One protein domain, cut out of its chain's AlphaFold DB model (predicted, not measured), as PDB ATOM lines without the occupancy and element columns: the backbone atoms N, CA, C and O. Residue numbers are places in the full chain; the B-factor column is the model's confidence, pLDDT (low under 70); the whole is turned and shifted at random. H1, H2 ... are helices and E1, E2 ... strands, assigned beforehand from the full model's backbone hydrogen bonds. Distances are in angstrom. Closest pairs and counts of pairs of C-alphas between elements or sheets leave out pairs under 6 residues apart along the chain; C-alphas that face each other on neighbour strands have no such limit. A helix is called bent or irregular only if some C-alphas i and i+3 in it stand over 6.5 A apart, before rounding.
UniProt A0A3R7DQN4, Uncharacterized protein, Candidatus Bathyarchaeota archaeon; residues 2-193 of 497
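Overview. This is residues 2 to 193 of the 497 residues of an uncharacterized protein of Candidatus Bathyarchaeota archaeon (UniProt A0A3R7DQN4). A strongly twisted sheet of seven strands makes the core, with E1 and E5 in its middle, H1 over one face, H2 and H5 over the opposite face, and H3 packed on E6 where that strand bends. The small hairpin E3 and E4 lies at one end of the longest axis, and residues 173 to 193, with no named element, run round the outside. The printed part has 192 residues, with five named helices and nine named strands; along the chain E1 is followed by H1, then E2, E3 and E4, then H2, then E5, E6 and E7, then H3, E8, H4, E9 and H5; the class is mixed, helices and strands, and the large sheet is branched, its neighbour pairs being E1 and E5, which are parallel, and E1 and E9, E2 and E7, E5 and E6, E6 and E7, and E6 and E8, which are antiparallel. The whole is compact and rounded, with a radius of gyration of the C-alphas of 16.1 A and spans of 45 by 35 by 34 A.

Arrangement. E6, residues 76 to 83, bends by 61 degrees at residue 80; E5, residues 61 to 67, lies on one side of it, and E7, residues 103 to 109, and E8, residues 122 to 124, on the other side. E5, E6 and E7 form a meander, each strand the antiparallel neighbour of the one before; N 62 and O 81 are 2.8 A apart, and N 82 and O 108 are 2.8 A apart, within hydrogen-bond range. E8 is antiparallel to E6, with N 77 and O 123 at 2.8 A. E1, residues 5 to 11, is parallel to E5, with N 6 and O 61 at 2.9 A, and antiparallel to E9, residues 154 to 157, with N 7 and O 155 at 2.8 A. E2, residues 23 to 26, is antiparallel to E7, with N 24 and O 105 at 3.0 A. H1, residues 12 to 21, is on the sheet at a height of 7.5 A; its closest C-alphas to E5 are those of Glu 12 and Val 66, 5.4 A. On the opposite face are H2, residues 44 to 54, height 8.6 A, and H5, residues 159 to 172, height 8.5 A. H3, residues 111 to 118, is irregular, with C-alphas 112 and 115 8.5 A apart; it is on the sheet, with the closest C-alphas to E6 at Cys 117 and Gly 79, 5.0 A. H4, residues 125 to 133, only grazes the sheet with residues 125 to 128. E3, residues 29 to 32, and E4, residues 35 to 38, form an antiparallel hairpin, with N 30 and O 37 at 2.9 A. In H4 and H5 every O i to N i+4 pair is within hydrogen-bond range; H1 has 4 of 6, H2 6 of 7 and H3 2 of 4.

Along the chain. E1 begins at C-alpha 5, (49.904, 44.266, 147.954), and H5 ends at C-alpha 172, (31.056, 36.874, 148.025). From first to last C-alpha E7 is 20.4 A, E6 20.3 A, H5 20.0 A and E1 19.9 A.

Size, cuts and confidence. The printed part has no cut, and the C-alphas of Lys 42 and Pro 174, the two farthest apart, are 48.6 A apart. The links E6 to E7 and H4 to E9 are long. The pLDDT is under 70 at residue 2, residues 41 to 43 and residues 144 to 151.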
ATOM      1  N   GLY A   2      53.411  38.312 154.692       57.38
ATOM      2  CA  GLY A   2      54.442  39.358 154.848       57.38
ATOM      3  C   GLY A   2      54.790  40.122 153.564       57.38
ATOM      4  O   GLY A   2      55.763  40.859 153.553       57.38
ATOM      5  N   GLY A   3      54.041  39.925 152.472       76.44
ATOM      6  CA  GLY A   3      54.283  40.609 151.196       76.44
ATOM      7  C   GLY A   3      53.465  41.893 151.052       76.44
ATOM      8  O   GLY A   3      52.372  42.002 151.616       76.44
ATOM      9  N   ARG A   4      53.967  42.837 150.253       93.38
ATOM     10  CA  ARG A   4      53.228  44.043 149.837       93.38
ATOM     11  C   ARG A   4      52.058  43.659 148.938       93.38
ATOM     12  O   ARG A   4      52.015  42.542 148.428       93.38
ATOM     13  N   ALA A   5      51.105  44.563 148.727       96.06
ATOM     14  CA  ALA A   5      49.904  44.266 147.954       96.06
ATOM     15  C   ALA A   5      49.664  45.262 146.814       96.06
ATOM     16  O   ALA A   5      49.925  46.458 146.940       96.06
ATOM     17  N   PHE A   6      49.142  44.759 145.695       96.06
ATOM     18  CA  PHE A   6      48.908  45.536 144.480       96.06
ATOM     19  C   PHE A   6      47.549  45.202 143.857       96.06
ATOM     20  O   PHE A   6      47.106  44.054 143.878       96.06
ATOM     21  N   LEU A   7      46.909  46.194 143.243       95.81
ATOM     22  CA  LEU A   7      45.696  46.048 142.447       95.81
ATOM     23  C   LEU A   7      45.971  46.448 140.995       95.81
ATOM     24  O   LEU A   7      46.182  47.624 140.690       95.81
ATOM     25  N   CYS A   8      45.939  45.475 140.090       95.12
ATOM     26  CA  CYS A   8      46.267  45.665 138.680       95.12
ATOM     27  C   CYS A   8      45.008  45.765 137.812       95.12
ATOM     28  O   CYS A   8      44.145  44.889 137.833       95.12
ATOM     29  N   GLN A   9      44.915  46.808 136.993       93.19
ATOM     30  CA  GLN A   9      43.840  46.986 136.025       93.19
ATOM     31  C   GLN A   9      44.084  46.151 134.773       93.19
ATOM     32  O   GLN A   9      45.112  46.278 134.108       93.19
ATOM     33  N   ILE A  10      43.092  45.363 134.379       92.44
ATOM     34  CA  ILE A  10      43.157  44.528 133.182       92.44
ATOM     35  C   ILE A  10      41.796  44.491 132.487       92.44
ATOM     36  O   ILE A  10      40.755  44.594 133.127       92.44
ATOM     37  N   SER A  11      41.776  44.377 131.158       91.75
ATOM     38  CA  SER A  11      40.512  44.185 130.439       91.75
ATOM     39  C   SER A  11      39.975  42.770 130.668       91.75
ATOM     40  O   SER A  11      40.760  41.835 130.807       91.75
ATOM     41  N   GLU A  12      38.657  42.571 130.631       92.94
ATOM     42  CA  GLU A  12      38.066  41.222 130.733       92.94
ATOM     43  C   GLU A  12      38.648  40.237 129.704       92.94
ATOM     44  O   GLU A  12      38.936  39.079 130.016       92.94
ATOM     45  N   LYS A  13      38.870  40.705 128.473       92.75
ATOM     46  CA  LYS A  13      39.450  39.893 127.400       92.75
ATOM     47  C   LYS A  13      40.864  39.425 127.744       92.75
ATOM     48  O   LYS A  13      41.187  38.255 127.539       92.75
ATOM     49  N   ASP A  14      41.693  40.327 128.259       93.94
ATOM     50  CA  ASP A  14      43.073  40.007 128.615       93.94
ATOM     51  C   ASP A  14      43.131  39.172 129.906       93.94
ATOM     52  O   ASP A  14      43.951  38.257 130.000       93.94
ATOM     53  N   TRP A  15      42.199  39.393 130.845       95.75
ATOM     54  CA  TRP A  15      42.063  38.629 132.088       95.75
ATOM     55  C   TRP A  15      41.862  37.136 131.839       95.75
ATOM     56  O   TRP A  15      42.560  36.314 132.433       95.75
ATOM     57  N   LYS A  16      40.976  36.773 130.901       95.25
ATOM     58  CA  LYS A  16      40.710  35.369 130.534       95.25
ATOM     59  C   LYS A  16      41.983  34.608 130.147       95.25
ATOM     60  O   LYS A  16      42.091  33.418 130.438       95.25
ATOM     61  N   ILE A  17      42.948  35.289 129.526       96.69
ATOM     62  CA  ILE A  17      44.252  34.725 129.154       96.69
ATOM     63  C   ILE A  17      45.203  34.763 130.355       96.69
ATOM     64  O   ILE A  17      45.812  33.747 130.699       96.69
ATOM     65  N   SER A  18      45.316  35.920 131.008       97.06
ATOM     66  CA  SER A  18      46.241  36.156 132.119       97.06
ATOM     67  C   SER A  18      46.008  35.215 133.297       97.06
ATOM     68  O   SER A  18      46.972  34.628 133.783       97.06
ATOM     69  N   ARG A  19      44.751  34.980 133.696       96.56
ATOM     70  CA  ARG A  19      44.394  34.087 134.815       96.56
ATOM     71  C   ARG A  19      44.773  32.623 134.584       96.56
ATOM     72  O   ARG A  19      44.957  31.879 135.535       96.56
ATOM     73  N   ILE A  20      44.911  32.207 133.322       97.25
ATOM     74  CA  ILE A  20      45.387  30.868 132.945       97.25
ATOM     75  C   ILE A  20      46.914  30.857 132.871       97.25
ATOM     76  O   ILE A  20      47.547  29.922 133.349       97.25
ATOM     77  N   LYS A  21      47.508  31.871 132.235       97.56
ATOM     78  CA  LYS A  21      48.941  31.909 131.915       97.56
ATOM     79  C   LYS A  21      49.825  32.433 133.048       97.56
ATOM     80  O   LYS A  21      51.039  32.302 132.936       97.56
ATOM     81  N   GLY A  22      49.254  33.019 134.098       97.44
ATOM     82  CA  GLY A  22      50.008  33.562 135.231       97.44
ATOM     83  C   GLY A  22      50.927  34.713 134.839       97.44
ATOM     84  O   GLY A  22      52.073  34.761 135.274       97.44
ATOM     85  N   VAL A  23      50.460  35.600 133.957       97.69
ATOM     86  CA  VAL A  23      51.248  36.727 133.444       97.69
ATOM     87  C   VAL A  23      50.385  37.972 133.286       97.69
ATOM     88  O   VAL A  23      49.304  37.933 132.689       97.69
ATOM     89  N   TYR A  24      50.879  39.084 133.814       96.94
ATOM     90  CA  TYR A  24      50.328  40.418 133.604       96.94
ATOM     91  C   TYR A  24      51.269  41.221 132.706       96.94
ATOM     92  O   TYR A  24      52.476  40.979 132.687       96.94
ATOM     93  N   GLY A  25      50.724  42.179 131.961       94.12
ATOM     94  CA  GLY A  25      51.519  43.107 131.174       94.12
ATOM     95  C   GLY A  25      50.852  44.468 131.041       94.12
ATOM     96  O   GLY A  25      49.637  44.552 130.871       94.12
ATOM     97  N   ASN A  26      51.662  45.525 131.029       90.38
ATOM     98  CA  ASN A  26      51.219  46.881 130.722       90.38
ATOM     99  C   ASN A  26      51.711  47.337 129.335       90.38
ATOM    100  O   ASN A  26      52.737  46.874 128.836       90.38
ATOM    101  N   ARG A  27      50.926  48.198 128.681       83.25
ATOM    102  CA  ARG A  27      51.045  48.560 127.256       83.25
ATOM    103  C   ARG A  27      52.181  49.552 127.003       83.25
ATOM    104  O   ARG A  27      52.395  50.448 127.800       83.25
ATOM    105  N   GLU A  28      52.823  49.469 125.839       78.75
ATOM    106  CA  GLU A  28      53.805  50.471 125.364       78.75
ATOM    107  C   GLU A  28      53.225  51.448 124.318       78.75
ATOM    108  O   GLU A  28      53.949  52.165 123.630       78.75
ATOM    109  N   GLY A  29      51.898  51.481 124.178       78.81
ATOM    110  CA  GLY A  29      51.220  52.354 123.230       78.81
ATOM    111  C   GLY A  29      49.704  52.335 123.360       78.81
ATOM    112  O   GLY A  29      49.120  51.707 124.247       78.81
ATOM    113  N   SER A  30      49.045  53.031 122.442       77.12
ATOM    114  CA  SER A  30      47.588  53.093 122.337       77.12
ATOM    115  C   SER A  30      47.143  52.922 120.890       77.12
ATOM    116  O   SER A  30      47.861  53.298 119.968       77.12
ATOM    117  N   VAL A  31      45.951  52.363 120.685       74.50
ATOM    118  CA  VAL A  31      45.328  52.338 119.358       74.50
ATOM    119  C   VAL A  31      44.509  53.615 119.198       74.50
ATOM    120  O   VAL A  31      43.565  53.833 119.958       74.50
ATOM    121  N   LYS A  32      44.866  54.463 118.230       72.12
ATOM    122  CA  LYS A  32      44.109  55.668 117.857       72.12
ATOM    123  C   LYS A  32      43.759  55.579 116.374       72.12
ATOM    124  O   LYS A  32      44.648  55.368 115.558       72.12
ATOM    125  N   LYS A  33      42.470  55.714 116.037       75.56
ATOM    126  CA  LYS A  33      41.954  55.600 114.655       75.56
ATOM    127  C   LYS A  33      42.443  54.330 113.923       75.56
ATOM    128  O   LYS A  33      42.851  54.383 112.775       75.56
ATOM    129  N   GLY A  34      42.473  53.188 114.617       75.88
ATOM    130  CA  GLY A  34      42.893  51.899 114.044       75.88
ATOM    131  C   GLY A  34      44.408  51.661 113.948       75.88
ATOM    132  O   GLY A  34      44.810  50.504 113.805       75.88
ATOM    133  N   ALA A  35      45.242  52.693 114.115       79.94
ATOM    134  CA  ALA A  35      46.703  52.598 114.097       79.94
ATOM    135  C   ALA A  35      47.301  52.519 115.511       79.94
ATOM    136  O   ALA A  35      46.774  53.098 116.467       79.94
ATOM    137  N   ILE A  36      48.422  51.803 115.650       80.38
ATOM    138  CA  ILE A  36      49.192  51.754 116.898       80.38
ATOM    139  C   ILE A  36      50.059  53.008 116.974       80.38
ATOM    140  O   ILE A  36      50.931  53.217 116.137       80.38
ATOM    141  N   LYS A  37      49.849  53.819 118.012       80.69
ATOM    142  CA  LYS A  37      50.750  54.905 118.391       80.69
ATOM    143  C   LYS A  37      51.481  54.504 119.664       80.69
ATOM    144  O   LYS A  37      50.865  54.429 120.733       80.69
ATOM    145  N   TYR A  38      52.773  54.229 119.532       81.31
ATOM    146  CA  TYR A  38      53.653  53.975 120.668       81.31
ATOM    147  C   TYR A  38      53.785  55.230 121.529       81.31
ATOM    148  O   TYR A  38      53.636  56.356 121.041       81.31
ATOM    149  N   PHE A  39      54.000  55.030 122.827       80.44
ATOM    150  CA  PHE A  39      54.345  56.140 123.701       80.44
ATOM    151  C   PHE A  39      55.720  56.667 123.307       80.44
ATOM    152  O   PHE A  39      56.628  55.889 123.032       80.44
ATOM    153  N   ASP A  40      55.850  57.988 123.251       70.88
ATOM    154  CA  ASP A  40      57.133  58.629 122.988       70.88
ATOM    155  C   ASP A  40      58.124  58.232 124.095       70.88
ATOM    156  O   ASP A  40      57.784  58.292 125.281       70.88
ATOM    157  N   GLU A  41      59.337  57.825 123.719       62.88
ATOM    158  CA  GLU A  41      60.411  57.500 124.663       62.88
ATOM    159  C   GLU A  41      60.793  58.702 125.534       62.88
ATOM    160  O   GLU A  41      61.280  58.536 126.655       62.88
ATOM    161  N   LYS A  42      60.540  59.923 125.046       62.16
ATOM    162  CA  LYS A  42      60.716  61.157 125.816       62.16
ATOM    163  C   LYS A  42      59.551  61.442 126.770       62.16
ATOM    164  O   LYS A  42      59.667  62.362 127.580       62.16
ATOM    165  N   SER A  43      58.456  60.680 126.702       69.00
ATOM    166  CA  SER A  43      57.273  60.893 127.539       69.00
ATOM    167  C   SER A  43      57.400  60.266 128.927       69.00
ATOM    168  O   SER A  43      57.964  59.189 129.113       69.00
ATOM    169  N   ASN A  44      56.759  60.917 129.896       79.31
ATOM    170  CA  ASN A  44      56.596  60.425 131.265       79.31
ATOM    171  C   ASN A  44      55.874  59.067 131.355       79.31
ATOM    172  O   ASN A  44      56.035  58.356 132.340       79.31
ATOM    173  N   THR A  45      55.113  58.686 130.325       84.25
ATOM    174  CA  THR A  45      54.240  57.503 130.323       84.25
ATOM    175  C   THR A  45      54.981  56.193 130.583       84.25
ATOM    176  O   THR A  45      54.485  55.333 131.299       84.25
ATOM    177  N   VAL A  46      56.157  56.002 129.976       88.19
ATOM    178  CA  VAL A  46      56.915  54.753 130.159       88.19
ATOM    179  C   VAL A  46      57.478  54.676 131.573       88.19
ATOM    180  O   VAL A  46      57.402  53.627 132.204       88.19
ATOM    181  N   GLN A  47      58.013  55.788 132.079       90.31
ATOM    182  CA  GLN A  47      58.585  55.826 133.420       90.31
ATOM    183  C   GLN A  47      57.504  55.656 134.498       90.31
ATOM    184  O   GLN A  47      57.771  54.969 135.474       90.31
ATOM    185  N   SER A  48      56.277  56.158 134.293       89.44
ATOM    186  CA  SER A  48      55.163  55.902 135.222       89.44
ATOM    187  C   SER A  48      54.679  54.449 135.203       89.44
ATOM    188  O   SER A  48      54.367  53.886 136.245       89.44
ATOM    189  N   ILE A  49      54.704  53.772 134.047       90.75
ATOM    190  CA  ILE A  49      54.439  52.322 133.986       90.75
ATOM    191  C   ILE A  49      55.511  51.525 134.739       90.75
ATOM    192  O   ILE A  49      55.202  50.511 135.365       90.75
ATOM    193  N   ILE A  50      56.776  51.939 134.633       93.88
ATOM    194  CA  ILE A  50      57.874  51.292 135.353       93.88
ATOM    195  C   ILE A  50      57.721  51.539 136.856       93.88
ATOM    196  O   ILE A  50      57.785  50.573 137.606       93.88
ATOM    197  N   GLU A  51      57.479  52.778 137.283       93.88
ATOM    198  CA  GLU A  51      57.232  53.161 138.682       93.88
ATOM    199  C   GLU A  51      56.169  52.274 139.351       93.88
ATOM    200  O   GLU A  51      56.432  51.700 140.407       93.88
ATOM    201  N   ASP A  52      55.024  52.092 138.693       92.00
ATOM    202  CA  ASP A  52      53.895  51.265 139.140       92.00
ATOM    203  C   ASP A  52      54.273  49.807 139.471       92.00
ATOM    204  O   ASP A  52      53.648  49.162 140.316       92.00
ATOM    205  N   LEU A  53      55.252  49.250 138.751       95.50
ATOM    206  CA  LEU A  53      55.579  47.823 138.786       95.50
ATOM    207  C   LEU A  53      56.868  47.536 139.544       95.50
ATOM    208  O   LEU A  53      56.951  46.549 140.265       95.50
ATOM    209  N   ILE A  54      57.888  48.372 139.378       96.38
ATOM    210  CA  ILE A  54      59.282  48.076 139.729       96.38
ATOM    211  C   ILE A  54      59.520  47.811 141.224       96.38
ATOM    212  O   ILE A  54      60.524  47.202 141.603       96.38
ATOM    213  N   GLY A  55      58.590  48.233 142.079       95.62
ATOM    214  CA  GLY A  55      58.589  47.913 143.501       95.62
ATOM    215  C   GLY A  55      58.237  46.455 143.831       95.62
ATOM    216  O   GLY A  55      58.639  45.983 144.886       95.62
ATOM    217  N   MET A  56      57.543  45.718 142.957       97.06
ATOM    218  CA  MET A  56      57.052  44.358 143.243       97.06
ATOM    219  C   MET A  56      58.176  43.335 143.446       97.06
ATOM    220  O   MET A  56      59.118  43.253 142.653       97.06
ATOM    221  N   ARG A  57      58.040  42.478 144.456       96.31
ATOM    222  CA  ARG A  57      58.935  41.352 144.744       96.31
ATOM    223  C   ARG A  57      58.192  40.030 144.737       96.31
ATOM    224  O   ARG A  57      56.971  39.965 144.835       96.31
ATOM    225  N   LYS A  58      58.959  38.948 144.620       96.12
ATOM    226  CA  LYS A  58      58.443  37.586 144.763       96.12
ATOM    227  C   LYS A  58      57.710  37.448 146.102       96.12
ATOM    228  O   LYS A  58      58.266  37.773 147.141       96.12
ATOM    229  N   GLY A  59      56.494  36.914 146.058       96.12
ATOM    230  CA  GLY A  59      55.637  36.735 147.229       96.12
ATOM    231  C   GLY A  59      54.658  37.881 147.488       96.12
ATOM    232  O   GLY A  59      53.700  37.655 148.224       96.12
ATOM    233  N   ASP A  60      54.826  39.049 146.856       97.19
ATOM    234  CA  ASP A  60      53.865  40.152 146.971       97.19
ATOM    235  C   ASP A  60      52.479  39.730 146.463       97.19
ATOM    236  O   ASP A  60      52.356  39.000 145.476       97.19
ATOM    237  N   LEU A  61      51.430  40.195 147.141       97.62
ATOM    238  CA  LEU A  61      50.035  39.925 146.820       97.62
ATOM    239  C   LEU A  61      49.561  40.763 145.636       97.62
ATOM    240  O   LEU A  61      49.847  41.956 145.529       97.62
ATOM    241  N   VAL A  62      48.767  40.149 144.766       97.56
ATOM    242  CA  VAL A  62      48.182  40.816 143.603       97.56
ATOM    243  C   VAL A  62      46.707  40.473 143.474       97.56
ATOM    244  O   VAL A  62      46.311  39.305 143.447       97.56
ATOM    245  N   PHE A  63      45.917  41.527 143.315       98.00
ATOM    246  CA  PHE A  63      44.505  41.512 142.968       98.00
ATOM    247  C   PHE A  63      44.326  42.111 141.572       98.00
ATOM    248  O   PHE A  63      45.154  42.905 141.111       98.00
ATOM    249  N   PHE A  64      43.224  41.788 140.899       97.69
ATOM    250  CA  PHE A  64      42.951  42.315 139.560       97.69
ATOM    251  C   PHE A  64      41.628  43.070 139.495       97.69
ATOM    252  O   PHE A  64      40.573  42.495 139.737       97.69
ATOM    253  N   HIS A  65      41.670  44.342 139.101       95.94
ATOM    254  CA  HIS A  65      40.485  45.080 138.673       95.94
ATOM    255  C   HIS A  65      40.212  44.744 137.202       95.94
ATOM    256  O   HIS A  65      40.895  45.227 136.295       95.94
ATOM    257  N   VAL A  66      39.215  43.893 136.973       95.25
ATOM    258  CA  VAL A  66      38.818  43.416 135.648       95.25
ATOM    259  C   VAL A  66      37.760  44.353 135.069       95.25
ATOM    260  O   VAL A  66      36.600  44.355 135.483       95.25
ATOM    261  N   ILE A  67      38.179  45.150 134.087       91.06
ATOM    262  CA  ILE A  67      37.365  46.185 133.452       91.06
ATOM    263  C   ILE A  67      36.499  45.564 132.356       91.06
ATOM    264  O   ILE A  67      37.017  45.045 131.354       91.06
ATOM    265  N   LYS A  68      35.181  45.694 132.510       89.25
ATOM    266  CA  LYS A  68      34.180  45.325 131.501       89.25
ATOM    267  C   LYS A  68      33.675  46.592 130.814       89.25
ATOM    268  O   LYS A  68      33.283  47.546 131.474       89.25
ATOM    269  N   LYS A  69      33.751  46.626 129.479       80.00
ATOM    270  CA  LYS A  69      33.355  47.792 128.662       80.00
ATOM    271  C   LYS A  69      31.974  47.658 128.024       80.00
ATOM    272  O   LYS A  69      31.482  48.617 127.441       80.00
ATOM    273  N   GLU A  70      31.389  46.468 128.073       80.81
ATOM    274  CA  GLU A  70      30.066  46.219 127.509       80.81
ATOM    275  C   GLU A  70      28.997  46.893 128.372       80.81
ATOM    276  O   GLU A  70      29.030  46.809 129.602       80.81
ATOM    277  N   LYS A  71      28.048  47.574 127.722       73.69
ATOM    278  CA  LYS A  71      26.950  48.268 128.401       73.69
ATOM    279  C   LYS A  71      26.157  47.263 129.244       73.69
ATOM    280  O   LYS A  71      25.774  46.210 128.747       73.69
ATOM    281  N   GLY A  72      25.931  47.589 130.517       74.00
ATOM    282  CA  GLY A  72      25.211  46.726 131.462       74.00
ATOM    283  C   GLY A  72      26.066  45.661 132.160       74.00
ATOM    284  O   GLY A  72      25.548  44.968 133.030       74.00
ATOM    285  N   LYS A  73      27.365  45.534 131.845       84.00
ATOM    286  CA  LYS A  73      28.276  44.652 132.589       84.00
ATOM    287  C   LYS A  73      29.071  45.421 133.634       84.00
ATOM    288  O   LYS A  73      29.798  46.359 133.322       84.00
ATOM    289  N   GLU A  74      28.987  44.960 134.875       89.50
ATOM    290  CA  GLU A  74      29.735  45.534 135.989       89.50
ATOM    291  C   GLU A  74      31.180  45.010 136.024       89.50
ATOM    292  O   GLU A  74      31.425  43.800 135.918       89.50
ATOM    293  N   SER A  75      32.141  45.926 136.181       93.38
ATOM    294  CA  SER A  75      33.544  45.584 136.454       93.38
ATOM    295  C   SER A  75      33.688  44.961 137.848       93.38
ATOM    296  O   SER A  75      32.778  45.039 138.673       93.38
ATOM    297  N   SER A  76      34.811  44.302 138.118       95.62
ATOM    298  CA  SER A  76      34.964  43.519 139.350       95.62
ATOM    299  C   SER A  76      36.413  43.398 139.809       95.62
ATOM    300  O   SER A  76      37.339  43.570 139.016       95.62
ATOM    301  N   ILE A  77      36.610  43.103 141.094       97.44
ATOM    302  CA  ILE A  77      37.915  42.803 141.699       97.44
ATOM    303  C   ILE A  77      38.057  41.291 141.842       97.44
ATOM    304  O   ILE A  77      37.150  40.653 142.364       97.44
ATOM    305  N   HIS A  78      39.168  40.724 141.382       97.50
ATOM    306  CA  HIS A  78      39.372  39.282 141.267       97.50
ATOM    307  C   HIS A  78      40.587  38.776 142.043       97.50
ATOM    308  O   HIS A  78      41.653  39.403 142.015       97.50
ATOM    309  N   GLY A  79      40.403  37.569 142.590       85.06
ATOM    310  CA  GLY A  79      41.427  36.624 143.037       85.06
ATOM    311  C   GLY A  79      42.341  37.077 144.172       85.06
ATOM    312  O   GLY A  79      42.247  38.188 144.671       85.06
ATOM    313  N   VAL A  80      43.237  36.175 144.575       96.50
ATOM    314  CA  VAL A  80      44.310  36.434 145.541       96.50
ATOM    315  C   VAL A  80      45.567  35.735 145.032       96.50
ATOM    316  O   VAL A  80      45.772  34.543 145.254       96.50
ATOM    317  N   TYR A  81      46.383  36.447 144.263       97.94
ATOM    318  CA  TYR A  81      47.578  35.887 143.631       97.94
ATOM    319  C   TYR A  81      48.843  36.356 144.341       97.94
ATOM    320  O   TYR A  81      48.816  37.336 145.081       97.94
ATOM    321  N   ARG A  82      49.961  35.678 144.083       97.31
ATOM    322  CA  ARG A  82      51.297  36.119 144.488       97.31
ATOM    323  C   ARG A  82      52.218  36.292 143.289       97.31
ATOM    324  O   ARG A  82      52.166  35.506 142.340       97.31
ATOM    325  N   VAL A  83      53.082  37.299 143.338       97.38
ATOM    326  CA  VAL A  83      54.143  37.527 142.351       97.38
ATOM    327  C   VAL A  83      55.176  36.398 142.431       97.38
ATOM    328  O   VAL A  83      55.605  36.004 143.516       97.38
ATOM    329  N   ARG A  84      55.595  35.862 141.281       96.00
ATOM    330  CA  ARG A  84      56.550  34.739 141.190       96.00
ATOM    331  C   ARG A  84      58.004  35.189 141.143       96.00
ATOM    332  O   ARG A  84      58.883  34.475 141.618       96.00
ATOM    333  N   GLU A  85      58.243  36.348 140.547       93.69
ATOM    334  CA  GLU A  85      59.569  36.895 140.270       93.69
ATOM    335  C   GLU A  85      59.495  38.414 140.090       93.69
ATOM    336  O   GLU A  85      58.412  38.970 139.901       93.69
ATOM    337  N   GLU A  86      60.648  39.079 140.150       95.00
ATOM    338  CA  GLU A  86      60.739  40.519 139.918       95.00
ATOM    339  C   GLU A  86      60.206  40.896 138.518       95.00
ATOM    340  O   GLU A  86      60.448  40.168 137.547       95.00
ATOM    341  N   PRO A  87      59.495  42.030 138.375       97.44
ATOM    342  CA  PRO A  87      59.035  42.510 137.080       97.44
ATOM    343  C   PRO A  87      60.151  42.689 136.046       97.44
ATOM    344  O   PRO A  87      61.251  43.175 136.326       97.44
ATOM    345  N   PHE A  88      59.823  42.384 134.795       97.75
ATOM    346  CA  PHE A  88      60.768  42.366 133.686       97.75
ATOM    347  C   PHE A  88      60.157  42.904 132.391       97.75
ATOM    348  O   PHE A  88      58.942  43.068 132.250       97.75
ATOM    349  N   TYR A  89      61.022  43.169 131.414       96.69
ATOM    350  CA  TYR A  89      60.633  43.597 130.075       96.69
ATOM    351  C   TYR A  89      60.661  42.422 129.088       96.69
ATOM    352  O   TYR A  89      61.687  41.762 128.934       96.69
ATOM    353  N   ASN A  90      59.565  42.157 128.373       96.25
ATOM    354  CA  ASN A  90      59.518  41.127 127.330       96.25
ATOM    355  C   ASN A  90      58.449  41.419 126.259       96.25
ATOM    356  O   ASN A  90      57.270  41.534 126.570       96.25
ATOM    357  N   ARG A  91      58.824  41.454 124.971       93.88
ATOM    358  CA  ARG A  91      57.904  41.785 123.859       93.88
ATOM    359  C   ARG A  91      57.149  40.598 123.241       93.88
ATOM    360  O   ARG A  91      56.322  40.807 122.358       93.88
ATOM    361  N   LYS A  92      57.367  39.356 123.692       93.88
ATOM    362  CA  LYS A  92      56.691  38.160 123.149       93.88
ATOM    363  C   LYS A  92      55.177  38.319 123.240       93.88
ATOM    364  O   LYS A  92      54.657  38.565 124.327       93.88
ATOM    365  N   LYS A  93      54.453  38.160 122.135       92.69
ATOM    366  CA  LYS A  93      52.991  38.298 122.112       92.69
ATOM    367  C   LYS A  93      52.323  37.151 122.888       92.69
ATOM    368  O   LYS A  93      52.624  35.988 122.646       92.69
ATOM    369  N   ILE A  94      51.444  37.494 123.833       93.88
ATOM    370  CA  ILE A  94      50.692  36.536 124.672       93.88
ATOM    371  C   ILE A  94      49.188  36.735 124.483       93.88
ATOM    372  O   ILE A  94      48.443  35.776 124.306       93.88
ATOM    373  N   TRP A  95      48.747  37.992 124.508       93.31
ATOM    374  CA  TRP A  95      47.351  38.362 124.322       93.31
ATOM    375  C   TRP A  95      46.991  38.491 122.840       93.31
ATOM    376  O   TRP A  95      47.839  38.747 121.983       93.31
ATOM    377  N   THR A  96      45.699  38.376 122.539       89.25
ATOM    378  CA  THR A  96      45.157  38.500 121.174       89.25
ATOM    379  C   THR A  96      45.012  39.955 120.709       89.25
ATOM    380  O   THR A  96      44.548  40.214 119.600       89.25
ATOM    381  N   SER A  97      45.400  40.924 121.543       83.62
ATOM    382  CA  SER A  97      45.431  42.350 121.203       83.62
ATOM    383  C   SER A  97      46.400  42.652 120.051       83.62
ATOM    384  O   SER A  97      47.370  41.927 119.810       83.62
ATOM    385  N   LYS A  98      46.157  43.762 119.340       81.19
ATOM    386  CA  LYS A  98      47.133  44.330 118.393       81.19
ATOM    387  C   LYS A  98      48.346  44.923 119.125       81.19
ATOM    388  O   LYS A  98      49.427  44.961 118.554       81.19
ATOM    389  N   LEU A  99      48.167  45.367 120.372       83.69
ATOM    390  CA  LEU A  99      49.229  45.945 121.193       83.69
ATOM    391  C   LEU A  99      50.073  44.860 121.870       83.69
ATOM    392  O   LEU A  99      49.559  43.815 122.278       83.69
ATOM    393  N   VAL A 100      51.359  45.160 122.045       86.56
ATOM    394  CA  VAL A 100      52.260  44.411 122.923       86.56
ATOM    395  C   VAL A 100      52.242  45.052 124.310       86.56
ATOM    396  O   VAL A 100      52.188  46.276 124.449       86.56
ATOM    397  N   TYR A 101      52.289  44.208 125.339       92.50
ATOM    398  CA  TYR A 101      52.347  44.630 126.735       92.50
ATOM    399  C   TYR A 101      53.672  44.168 127.343       92.50
ATOM    400  O   TYR A 101      53.736  43.036 127.830       92.50
ATOM    401  N   PRO A 102      54.771  44.925 127.193       94.00
ATOM    402  CA  PRO A 102      56.094  44.387 127.471       94.00
ATOM    403  C   PRO A 102      56.551  44.514 128.922       94.00
ATOM    404  O   PRO A 102      57.428  43.760 129.319       94.00
ATOM    405  N   TYR A 103      55.958  45.405 129.712       95.19
ATOM    406  CA  TYR A 103      56.281  45.573 131.131       95.19
ATOM    407  C   TYR A 103      55.459  44.575 131.940       95.19
ATOM    408  O   TYR A 103      54.238  44.727 132.022       95.19
ATOM    409  N   ARG A 104      56.093  43.514 132.442       96.38
ATOM    410  CA  ARG A 104      55.405  42.314 132.930       96.38
ATOM    411  C   ARG A 104      55.837  41.922 134.325       96.38
ATOM    412  O   ARG A 104      56.950  42.207 134.742       96.38
ATOM    413  N   PHE A 105      54.971  41.154 134.966       97.56
ATOM    414  CA  PHE A 105      55.347  40.248 136.041       97.56
ATOM    415  C   PHE A 105      54.590  38.930 135.869       97.56
ATOM    416  O   PHE A 105      53.509  38.878 135.263       97.56
ATOM    417  N   CYS A 106      55.170  37.860 136.401       98.06
ATOM    418  CA  CYS A 106      54.522  36.561 136.489       98.06
ATOM    419  C   CYS A 106      53.870  36.406 137.864       98.06
ATOM    420  O   CYS A 106      54.432  36.828 138.874       98.06
ATOM    421  N   PHE A 107      52.706  35.770 137.913       97.75
ATOM    422  CA  PHE A 107      51.962  35.530 139.148       97.75
ATOM    423  C   PHE A 107      51.401  34.111 139.189       97.75
ATOM    424  O   PHE A 107      51.273  33.460 138.154       97.75
ATOM    425  N   GLU A 108      51.062  33.637 140.379       97.62
ATOM    426  CA  GLU A 108      50.417  32.344 140.620       97.62
ATOM    427  C   GLU A 108      49.392  32.444 141.752       97.62
ATOM    428  O   GLU A 108      49.439  33.410 142.518       97.62
ATOM    429  N   PRO A 109      48.433  31.505 141.855       97.81
ATOM    430  CA  PRO A 109      47.494  31.470 142.972       97.81
ATOM    431  C   PRO A 109      48.217  31.514 144.320       97.81
ATOM    432  O   PRO A 109      49.233  30.839 144.503       97.81
ATOM    433  N   HIS A 110      47.699  32.294 145.266       96.75
ATOM    434  CA  HIS A 110      48.220  32.268 146.626       96.75
ATOM    435  C   HIS A 110      47.904  30.903 147.270       96.75
ATOM    436  O   HIS A 110      46.757  30.462 147.175       96.75
ATOM    437  N   PRO A 111      48.873  30.233 147.927       95.19
ATOM    438  CA  PRO A 111      48.692  28.875 148.456       95.19
ATOM    439  C   PRO A 111      47.549  28.771 149.476       95.19
ATOM    440  O   PRO A 111      46.794  27.807 149.451       95.19
ATOM    441  N   ASP A 112      47.353  29.802 150.296       95.81
ATOM    442  CA  ASP A 112      46.296  29.805 151.320       95.81
ATOM    443  C   ASP A 112      44.903  30.148 150.752       95.81
ATOM    444  O   ASP A 112      43.894  30.050 151.447       95.81
ATOM    445  N   HIS A 113      44.829  30.573 149.485       96.25
ATOM    446  CA  HIS A 113      43.607  31.082 148.851       96.25
ATOM    447  C   HIS A 113      43.362  30.449 147.473       96.25
ATOM    448  O   HIS A 113      42.699  31.040 146.616       96.25
ATOM    449  N   VAL A 114      43.891  29.238 147.247       95.31
ATOM    450  CA  VAL A 114      43.860  28.556 145.940       95.31
ATOM    451  C   VAL A 114      42.441  28.433 145.400       95.31
ATOM    452  O   VAL A 114      42.232  28.661 144.213       95.31
ATOM    453  N   GLU A 115      41.463  28.140 146.255       95.56
ATOM    454  CA  GLU A 115      40.063  27.974 145.852       95.56
ATOM    455  C   GLU A 115      39.444  29.268 145.297       95.56
ATOM    456  O   GLU A 115      38.769  29.235 144.265       95.56
ATOM    457  N   LEU A 116      39.763  30.429 145.888       96.88
ATOM    458  CA  LEU A 116      39.323  31.728 145.363       96.88
ATOM    459  C   LEU A 116      39.872  31.969 143.949       96.88
ATOM    460  O   LEU A 116      39.160  32.455 143.074       96.88
ATOM    461  N   CYS A 117      41.127  31.595 143.696       96.38
ATOM    462  CA  CYS A 117      41.749  31.719 142.376       96.38
ATOM    463  C   CYS A 117      41.237  30.680 141.376       96.38
ATOM    464  O   CYS A 117      41.023  31.003 140.206       96.38
ATOM    465  N   ARG A 118      41.068  29.432 141.821       96.25
ATOM    466  CA  ARG A 118      40.631  28.297 141.003       96.25
ATOM    467  C   ARG A 118      39.257  28.556 140.413       96.25
ATOM    468  O   ARG A 118      39.049  28.255 139.244       96.25
ATOM    469  N   TYR A 119      38.358  29.151 141.185       97.00
ATOM    470  CA  TYR A 119      37.001  29.455 140.744       97.00
ATOM    471  C   TYR A 119      36.795  30.931 140.367       97.00
ATOM    472  O   TYR A 119      35.659  31.358 140.230       97.00
ATOM    473  N   ASP A 120      37.857  31.719 140.156       96.12
ATOM    474  CA  ASP A 120      37.777  33.149 139.788       96.12
ATOM    475  C   ASP A 120      36.795  33.958 140.644       96.12
ATOM    476  O   ASP A 120      35.920  34.661 140.125       96.12
ATOM    477  N   ALA A 121      36.904  33.808 141.961       96.62
ATOM    478  CA  ALA A 121      36.108  34.562 142.912       96.62
ATOM    479  C   ALA A 121      36.253  36.063 142.654       96.62
ATOM    480  O   ALA A 121      37.365  36.553 142.403       96.62
ATOM    481  N   TYR A 122      35.139  36.790 142.740       97.06
ATOM    482  CA  TYR A 122      35.148  38.218 142.465       97.06
ATOM    483  C   TYR A 122      34.227  39.035 143.369       97.06
ATOM    484  O   TYR A 122      33.170  38.584 143.803       97.06
ATOM    485  N   ILE A 123      34.623  40.287 143.588       97.19
ATOM    486  CA  ILE A 123      33.825  41.322 144.242       97.19
ATOM    487  C   ILE A 123      33.286  42.257 143.150       97.19
ATOM    488  O   ILE A 123      34.084  42.788 142.368       97.19
ATOM    489  N   PRO A 124      31.967  42.491 143.064       94.94
ATOM    490  CA  PRO A 124      31.412  43.531 142.198       94.94
ATOM    491  C   PRO A 124      31.981  44.917 142.536       94.94
ATOM    492  O   PRO A 124      32.171  45.245 143.709       94.94
ATOM    493  N   LEU A 125      32.254  45.749 141.531       92.12
ATOM    494  CA  LEU A 125      32.876  47.062 141.738       92.12
ATOM    495  C   LEU A 125      32.047  47.978 142.660       92.12
ATOM    496  O   LEU A 125      32.622  48.705 143.465       92.12
ATOM    497  N   THR A 126      30.717  47.898 142.614       92.25
ATOM    498  CA  THR A 126      29.807  48.601 143.538       92.25
ATOM    499  C   THR A 126      30.062  48.238 145.001       92.25
ATOM    500  O   THR A 126      30.136  49.116 145.857       92.25
ATOM    501  N   ARG A 127      30.268  46.950 145.303       94.06
ATOM    502  CA  ARG A 127      30.601  46.476 146.657       94.06
ATOM    503  C   ARG A 127      31.987  46.930 147.094       94.06
ATOM    504  O   ARG A 127      32.183  47.238 148.266       94.06
ATOM    505  N   PHE A 128      32.933  46.985 146.161       94.00
ATOM    506  CA  PHE A 128      34.270  47.496 146.436       94.00
ATOM    507  C   PHE A 128      34.250  48.995 146.767       94.00
ATOM    508  O   PHE A 128      34.838  49.403 147.765       94.00
ATOM    509  N   TYR A 129      33.511  49.807 146.004       92.31
ATOM    510  CA  TYR A 129      33.328  51.227 146.320       92.31
ATOM    511  C   TYR A 129      32.596  51.444 147.645       92.31
ATOM    512  O   TYR A 129      33.036  52.279 148.428       92.31
ATOM    513  N   ALA A 130      31.586  50.632 147.969       93.19
ATOM    514  CA  ALA A 130      30.943  50.687 149.282       93.19
ATOM    515  C   ALA A 130      31.941  50.432 150.435       93.19
ATOM    516  O   ALA A 130      31.849  51.063 151.485       93.19
ATOM    517  N   ALA A 131      32.932  49.550 150.246       92.44
ATOM    518  CA  ALA A 131      33.995  49.330 151.230       92.44
ATOM    519  C   ALA A 131      34.963  50.527 151.344       92.44
ATOM    520  O   ALA A 131      35.420  50.836 152.448       92.44
ATOM    521  N   ILE A 132      35.245  51.226 150.238       89.25
ATOM    522  CA  ILE A 132      36.013  52.484 150.241       89.25
ATOM    523  C   ILE A 132      35.243  53.581 150.988       89.25
ATOM    524  O   ILE A 132      35.805  54.237 151.864       89.25
ATOM    525  N   GLU A 133      33.958  53.763 150.683       87.25
ATOM    526  CA  GLU A 133      33.087  54.768 151.312       87.25
ATOM    527  C   GLU A 133      32.912  54.511 152.813       87.25
ATOM    528  O   GLU A 133      33.016  55.431 153.626       87.25
ATOM    529  N   ALA A 134      32.761  53.243 153.206       87.75
ATOM    530  CA  ALA A 134      32.758  52.832 154.609       87.75
ATOM    531  C   ALA A 134      34.125  53.041 155.299       87.75
ATOM    532  O   ALA A 134      34.216  53.038 156.531       87.75
ATOM    533  N   GLY A 135      35.199  53.269 154.537       84.19
ATOM    534  CA  GLY A 135      36.569  53.438 155.027       84.19
ATOM    535  C   GLY A 135      37.230  52.141 155.498       84.19
ATOM    536  O   GLY A 135      38.163  52.205 156.300       84.19
ATOM    537  N   LEU A 136      36.740  50.992 155.024       88.88
ATOM    538  CA  LEU A 136      37.373  49.682 155.216       88.88
ATOM    539  C   LEU A 136      38.592  49.514 154.300       88.88
ATOM    540  O   LEU A 136      39.537  48.832 154.668       88.88
ATOM    541  N   ILE A 137      38.567  50.155 153.126       90.00
ATOM    542  CA  ILE A 137      39.694  50.241 152.190       90.00
ATOM    543  C   ILE A 137      40.125  51.707 152.110       90.00
ATOM    544  O   ILE A 137      39.320  52.574 151.758       90.00
ATOM    545  N   ARG A 138      41.381  52.003 152.458       86.88
ATOM    546  CA  ARG A 138      41.867  53.382 152.664       86.88
ATOM    547  C   ARG A 138      42.965  53.806 151.686       86.88
ATOM    548  O   ARG A 138      43.018  54.975 151.300       86.88
ATOM    549  N   SER A 139      43.793  52.873 151.231       86.44
ATOM    550  CA  SER A 139      44.882  53.092 150.264       86.44
ATOM    551  C   SER A 139      44.398  53.525 148.877       86.44
ATOM    552  O   SER A 139      45.152  54.142 148.123       86.44
ATOM    553  N   ILE A 140      43.126  53.261 148.559       84.50
ATOM    554  CA  ILE A 140      42.470  53.650 147.308       84.50
ATOM    555  C   ILE A 140      41.321  54.622 147.603       84.50
ATOM    556  O   ILE A 140      40.524  54.415 148.515       84.50
ATOM    557  N   THR A 141      41.229  55.697 146.822       74.31
ATOM    558  CA  THR A 141      40.072  56.618 146.784       74.31
ATOM    559  C   THR A 141      39.185  56.375 145.573       74.31
ATOM    560  O   THR A 141      37.968  56.451 145.662       74.31
ATOM    561  N   THR A 142      39.807  56.100 144.430       73.31
ATOM    562  CA  THR A 142      39.144  55.894 143.148       73.31
ATOM    563  C   THR A 142      39.892  54.840 142.348       73.31
ATOM    564  O   THR A 142      41.117  54.723 142.448       73.31
ATOM    565  N   LEU A 143      39.163  54.062 141.549       74.38
ATOM    566  CA  LEU A 143      39.737  53.167 140.543       74.38
ATOM    567  C   LEU A 143      39.728  53.785 139.143       74.38
ATOM    568  O   LEU A 143      40.146  53.125 138.188       74.38
ATOM    569  N   GLU A 144      39.276  55.030 139.008       65.50
ATOM    570  CA  GLU A 144      39.346  55.760 137.750       65.50
ATOM    571  C   GLU A 144      40.797  55.962 137.307       65.50
ATOM    572  O   GLU A 144      41.733  56.027 138.109       65.50
ATOM    573  N   ARG A 145      40.982  56.017 135.985       54.25
ATOM    574  CA  ARG A 145      42.255  56.417 135.393       54.25
ATOM    575  C   ARG A 145      42.332  57.924 135.437       54.25
ATOM    576  O   ARG A 145      41.552  58.593 134.764       54.25
ATOM    577  N   GLU A 146      43.291  58.437 136.182       50.81
ATOM    578  CA  GLU A 146      43.514  59.868 136.226       50.81
ATOM    579  C   GLU A 146      44.022  60.387 134.881       50.81
ATOM    580  O   GLU A 146      44.813  59.767 134.163       50.81
ATOM    581  N   VAL A 147      43.430  61.508 134.498       40.31
ATOM    582  CA  VAL A 147      43.548  62.141 133.192       40.31
ATOM    583  C   VAL A 147      44.855  62.948 133.139       40.31
ATOM    584  O   VAL A 147      45.251  63.538 134.132       40.31
ATOM    585  N   HIS A 148      45.470  63.000 131.946       39.88
ATOM    586  CA  HIS A 148      46.704  63.722 131.551       39.88
ATOM    587  C   HIS A 148      48.005  62.901 131.509       39.88
ATOM    588  O   HIS A 148      48.922  63.070 132.301       39.88
ATOM    589  N   GLY A 149      48.143  62.066 130.470       41.66
ATOM    590  CA  GLY A 149      49.451  61.556 130.023       41.66
ATOM    591  C   GLY A 149      50.091  60.469 130.892       41.66
ATOM    592  O   GLY A 149      51.150  59.963 130.535       41.66
ATOM    593  N   GLN A 150      49.444  60.076 131.987       56.16
ATOM    594  CA  GLN A 150      49.908  59.031 132.892       56.16
ATOM    595  C   GLN A 150      49.117  57.740 132.644       56.16
ATOM    596  O   GLN A 150      47.909  57.761 132.399       56.16
ATOM    597  N   ALA A 151      49.807  56.599 132.620       59.16
ATOM    598  CA  ALA A 151      49.209  55.294 132.352       59.16
ATOM    599  C   ALA A 151      49.211  54.413 133.607       59.16
ATOM    600  O   ALA A 151      49.507  53.221 133.502       59.16
ATOM    601  N   HIS A 152      48.861  55.001 134.760       74.50
ATOM    602  CA  HIS A 152      48.758  54.274 136.021       74.50
ATOM    603  C   HIS A 152      47.707  53.174 135.893       74.50
ATOM    604  O   HIS A 152      46.512  53.427 135.700       74.50
ATOM    605  N   ALA A 153      48.179  51.936 135.905       83.56
ATOM    606  CA  ALA A 153      47.344  50.747 135.780       83.56
ATOM    607  C   ALA A 153      47.512  49.830 136.985       83.56
ATOM    608  O   ALA A 153      46.772  48.855 137.100       83.56
ATOM    609  N   VAL A 154      48.461  50.123 137.870       91.12
ATOM    610  CA  VAL A 154      48.674  49.369 139.094       91.12
ATOM    611  C   VAL A 154      48.610  50.324 140.268       91.12
ATOM    612  O   VAL A 154      49.282  51.346 140.283       91.12
ATOM    613  N   LYS A 155      47.779  49.986 141.251       91.50
ATOM    614  CA  LYS A 155      47.716  50.694 142.528       91.50
ATOM    615  C   LYS A 155      48.369  49.836 143.598       91.50
ATOM    616  O   LYS A 155      48.179  48.624 143.616       91.50
ATOM    617  N   THR A 156      49.135  50.459 144.473       93.75
ATOM    618  CA  THR A 156      49.673  49.839 145.687       93.75
ATOM    619  C   THR A 156      48.614  49.865 146.785       93.75
ATOM    620  O   THR A 156      47.786  50.773 146.846       93.75
ATOM    621  N   LEU A 157      48.620  48.838 147.626       94.25
ATOM    622  CA  LEU A 157      47.678  48.631 148.716       94.25
ATOM    623  C   LEU A 157      48.443  48.461 150.024       94.25
ATOM    624  O   LEU A 157      49.543  47.906 150.043       94.25
ATOM    625  N   THR A 158      47.819  48.861 151.128       93.94
ATOM    626  CA  THR A 158      48.288  48.434 152.448       93.94
ATOM    627  C   THR A 158      47.945  46.966 152.674       93.94
ATOM    628  O   THR A 158      46.973  46.433 152.127       93.94
ATOM    629  N   ARG A 159      48.705  46.297 153.536       92.31
ATOM    630  CA  ARG A 159      48.385  44.943 154.010       92.31
ATOM    631  C   ARG A 159      47.028  44.860 154.710       92.31
ATOM    632  O   ARG A 159      46.386  43.815 154.665       92.31
ATOM    633  N   GLU A 160      46.605  45.934 155.375       91.69
ATOM    634  CA  GLU A 160      45.301  46.024 156.040       91.69
ATOM    635  C   GLU A 160      44.181  45.986 154.991       91.69
ATOM    636  O   GLU A 160      43.311  45.119 155.059       91.69
ATOM    637  N   ASP A 161      44.287  46.802 153.942       94.12
ATOM    638  CA  ASP A 161      43.338  46.790 152.829       94.12
ATOM    639  C   ASP A 161      43.354  45.453 152.078       94.12
ATOM    640  O   ASP A 161      42.301  44.930 151.721       94.12
ATOM    641  N   ALA A 162      44.532  44.858 151.865       96.38
ATOM    642  CA  ALA A 162      44.651  43.546 151.231       96.38
ATOM    643  C   ALA A 162      43.896  42.461 152.013       96.38
ATOM    644  O   ALA A 162      43.189  41.648 151.412       96.38
ATOM    645  N   LYS A 163      43.993  42.469 153.350       95.50
ATOM    646  CA  LYS A 163      43.220  41.565 154.214       95.50
ATOM    647  C   LYS A 163      41.721  41.790 154.044       95.50
ATOM    648  O   LYS A 163      40.987  40.809 153.936       95.50
ATOM    649  N   GLU A 164      41.263  43.037 153.971       96.06
ATOM    650  CA  GLU A 164      39.836  43.305 153.767       96.06
ATOM    651  C   GLU A 164      39.335  42.883 152.388       96.06
ATOM    652  O   GLU A 164      38.249  42.313 152.283       96.06
ATOM    653  N   ILE A 165      40.136  43.041 151.334       97.25
ATOM    654  CA  ILE A 165      39.790  42.513 150.005       97.25
ATOM    655  C   ILE A 165      39.640  40.989 150.049       97.25
ATOM    656  O   ILE A 165      38.678  40.452 149.501       97.25
ATOM    657  N   ILE A 166      40.540  40.282 150.737       97.75
ATOM    658  CA  ILE A 166      40.453  38.824 150.899       97.75
ATOM    659  C   ILE A 166      39.173  38.434 151.653       97.75
ATOM    660  O   ILE A 166      38.457  37.535 151.208       97.75
ATOM    661  N   LYS A 167      38.832  39.124 152.751       97.06
ATOM    662  CA  LYS A 167      37.582  38.865 153.491       97.06
ATOM    663  C   LYS A 167      36.348  39.078 152.618       97.06
ATOM    664  O   LYS A 167      35.438  38.250 152.631       97.06
ATOM    665  N   LEU A 168      36.325  40.158 151.836       97.06
ATOM    666  CA  LEU A 168      35.245  40.432 150.890       97.06
ATOM    667  C   LEU A 168      35.135  39.320 149.837       97.06
ATOM    668  O   LEU A 168      34.033  38.845 149.590       97.06
ATOM    669  N   LEU A 169      36.247  38.843 149.270       97.56
ATOM    670  CA  LEU A 169      36.233  37.734 148.307       97.56
ATOM    671  C   LEU A 169      35.627  36.457 148.901       97.56
ATOM    672  O   LEU A 169      34.790  35.834 148.252       97.56
ATOM    673  N   TYR A 170      36.000  36.082 150.127       97.38
ATOM    674  CA  TYR A 170      35.403  34.924 150.802       97.38
ATOM    675  C   TYR A 170      33.911  35.105 151.069       97.38
ATOM    676  O   TYR A 170      33.139  34.170 150.864       97.38
ATOM    677  N   ARG A 171      33.492  36.305 151.481       95.94
ATOM    678  CA  ARG A 171      32.077  36.613 151.716       95.94
ATOM    679  C   ARG A 171      31.243  36.475 150.443       95.94
ATOM    680  O   ARG A 171      30.137  35.950 150.494       95.94
ATOM    681  N   GLU A 172      31.762  36.941 149.309       93.62
ATOM    682  CA  GLU A 172      31.056  36.874 148.025       93.62
ATOM    683  C   GLU A 172      31.176  35.488 147.352       93.62
ATOM    684  O   GLU A 172      30.358  35.152 146.493       93.62
ATOM    685  N   PHE A 173      32.147  34.652 147.748       94.50
ATOM    686  CA  PHE A 173      32.459  33.365 147.110       94.50
ATOM    687  C   PHE A 173      31.260  32.425 146.894       94.50
ATOM    688  O   PHE A 173      31.172  31.852 145.801       94.50
ATOM    689  N   PRO A 174      30.309  32.258 147.845       93.19
ATOM    690  CA  PRO A 174      29.137  31.403 147.653       93.19
ATOM    691  C   PRO A 174      28.284  31.788 146.437       93.19
ATOM    692  O   PRO A 174      27.698  30.905 145.814       93.19
ATOM    693  N   LEU A 175      28.266  33.076 146.078       93.44
ATOM    694  CA  LEU A 175      27.383  33.665 145.066       93.44
ATOM    695  C   LEU A 175      28.125  34.131 143.802       93.44
ATOM    696  O   LEU A 175      27.524  34.253 142.736       93.44
ATOM    697  N   ARG A 176      29.418  34.459 143.913       93.25
ATOM    698  CA  ARG A 176      30.189  35.199 142.898       93.25
ATOM    699  C   ARG A 176      31.493  34.483 142.556       93.25
ATOM    700  O   ARG A 176      32.593  34.959 142.834       93.25
ATOM    701  N   ARG A 177      31.352  33.325 141.913       94.25
ATOM    702  CA  ARG A 177      32.461  32.524 141.384       94.25
ATOM    703  C   ARG A 177      32.097  31.906 140.037       94.25
ATOM    704  O   ARG A 177      30.925  31.816 139.683       94.25
ATOM    705  N   SER A 178      33.102  31.493 139.278       92.38
ATOM    706  CA  SER A 178      32.922  30.629 138.116       92.38
ATOM    707  C   SER A 178      32.475  29.239 138.566       92.38
ATOM    708  O   SER A 178      32.962  28.727 139.569       92.38
ATOM    709  N   GLU A 179      31.573  28.615 137.814       92.25
ATOM    710  CA  GLU A 179      31.150  27.230 138.065       92.25
ATOM    711  C   GLU A 179      32.264  26.229 137.746       92.25
ATOM    712  O   GLU A 179      32.418  25.210 138.415       92.25
ATOM    713  N   GLN A 180      33.065  26.540 136.724       94.88
ATOM    714  CA  GLN A 180      34.117  25.663 136.238       94.88
ATOM    715  C   GLN A 180      35.482  26.096 136.781       94.88
ATOM    716  O   GLN A 180      35.827  27.281 136.714       94.88
ATOM    717  N   PRO A 181      36.302  25.150 137.269       95.81
ATOM    718  CA  PRO A 181      37.630  25.468 137.758       95.81
ATOM    719  C   PRO A 181      38.551  25.895 136.609       95.81
ATOM    720  O   PRO A 181      38.660  25.241 135.569       95.81
ATOM    721  N   ILE A 182      39.291  26.979 136.817       95.00
ATOM    722  CA  ILE A 182      40.330  27.447 135.907       95.00
ATOM    723  C   ILE A 182      41.554  26.545 136.037       95.00
ATOM    724  O   ILE A 182      42.187  26.453 137.089       95.00
ATOM    725  N   LYS A 183      41.963  25.943 134.918       94.81
ATOM    726  CA  LYS A 183      43.226  25.206 134.833       94.81
ATOM    727  C   LYS A 183      44.398  26.173 134.665       94.81
ATOM    728  O   LYS A 183      44.734  26.558 133.543       94.81
ATOM    729  N   PHE A 184      45.026  26.542 135.778       96.25
ATOM    730  CA  PHE A 184      46.242  27.353 135.788       96.25
ATOM    731  C   PHE A 184      47.392  26.622 135.071       96.25
ATOM    732  O   PHE A 184      47.714  25.475 135.376       96.25
ATOM    733  N   LYS A 185      47.987  27.272 134.068       96.62
ATOM    734  CA  LYS A 185      49.081  26.762 133.227       96.62
ATOM    735  C   LYS A 185      50.118  27.879 133.049       96.62
ATOM    736  O   LYS A 185      50.097  28.555 132.009       96.62
ATOM    737  N   PRO A 186      50.990  28.102 134.052       94.69
ATOM    738  CA  PRO A 186      51.887  29.245 134.072       94.69
ATOM    739  C   PRO A 186      52.833  29.213 132.875       94.69
ATOM    740  O   PRO A 186      53.448  28.189 132.563       94.69
ATOM    741  N   LEU A 187      52.960  30.347 132.197       94.44
ATOM    742  CA  LEU A 187      53.926  30.507 131.124       94.44
ATOM    743  C   LEU A 187      55.326  30.650 131.731       94.44
ATOM    744  O   LEU A 187      55.543  31.454 132.634       94.44
ATOM    745  N   LYS A 188      56.295  29.896 131.207       92.62
ATOM    746  CA  LYS A 188      57.714  30.132 131.488       92.62
ATOM    747  C   LYS A 188      58.200  31.236 130.556       92.62
ATOM    748  O   LYS A 188      58.413  31.000 129.366       92.62
ATOM    749  N   ILE A 189      58.285  32.454 131.073       93.75
ATOM    750  CA  ILE A 189      58.797  33.608 130.343       93.75
ATOM    751  C   ILE A 189      59.679  34.435 131.270       93.75
ATOM    752  O   ILE A 189      59.388  34.538 132.451       93.75
ATOM    753  N   GLN A 190      60.749  34.994 130.723       92.44
ATOM    754  CA  GLN A 190      61.699  35.831 131.445       92.44
ATOM    755  C   GLN A 190      62.129  36.990 130.551       92.44
ATOM    756  O   GLN A 190      61.881  36.992 129.339       92.44
ATOM    757  N   GLY A 191      62.776  37.983 131.137       95.69
ATOM    758  CA  GLY A 191      63.354  39.103 130.416       95.69
ATOM    759  C   GLY A 191      64.281  39.911 131.316       95.69
ATOM    760  O   GLY A 191      64.389  39.619 132.505       95.69
ATOM    761  N   PRO A 192      64.963  40.925 130.767       97.31
ATOM    762  CA  PRO A 192      65.759  41.836 131.578       97.31
ATOM    763  C   PRO A 192      64.885  42.566 132.619       97.31
ATOM    764  O   PRO A 192      63.756  42.953 132.295       97.31
ATOM    765  N   PRO A 193      65.401  42.802 133.840       96.62
ATOM    766  CA  PRO A 193      64.651  43.450 134.915       96.62
ATOM    767  C   PRO A 193      64.291  44.891 134.550       96.62
ATOM    768  O   PRO A 193      65.062  45.580 133.866       96.62
TER     769      PRO A 193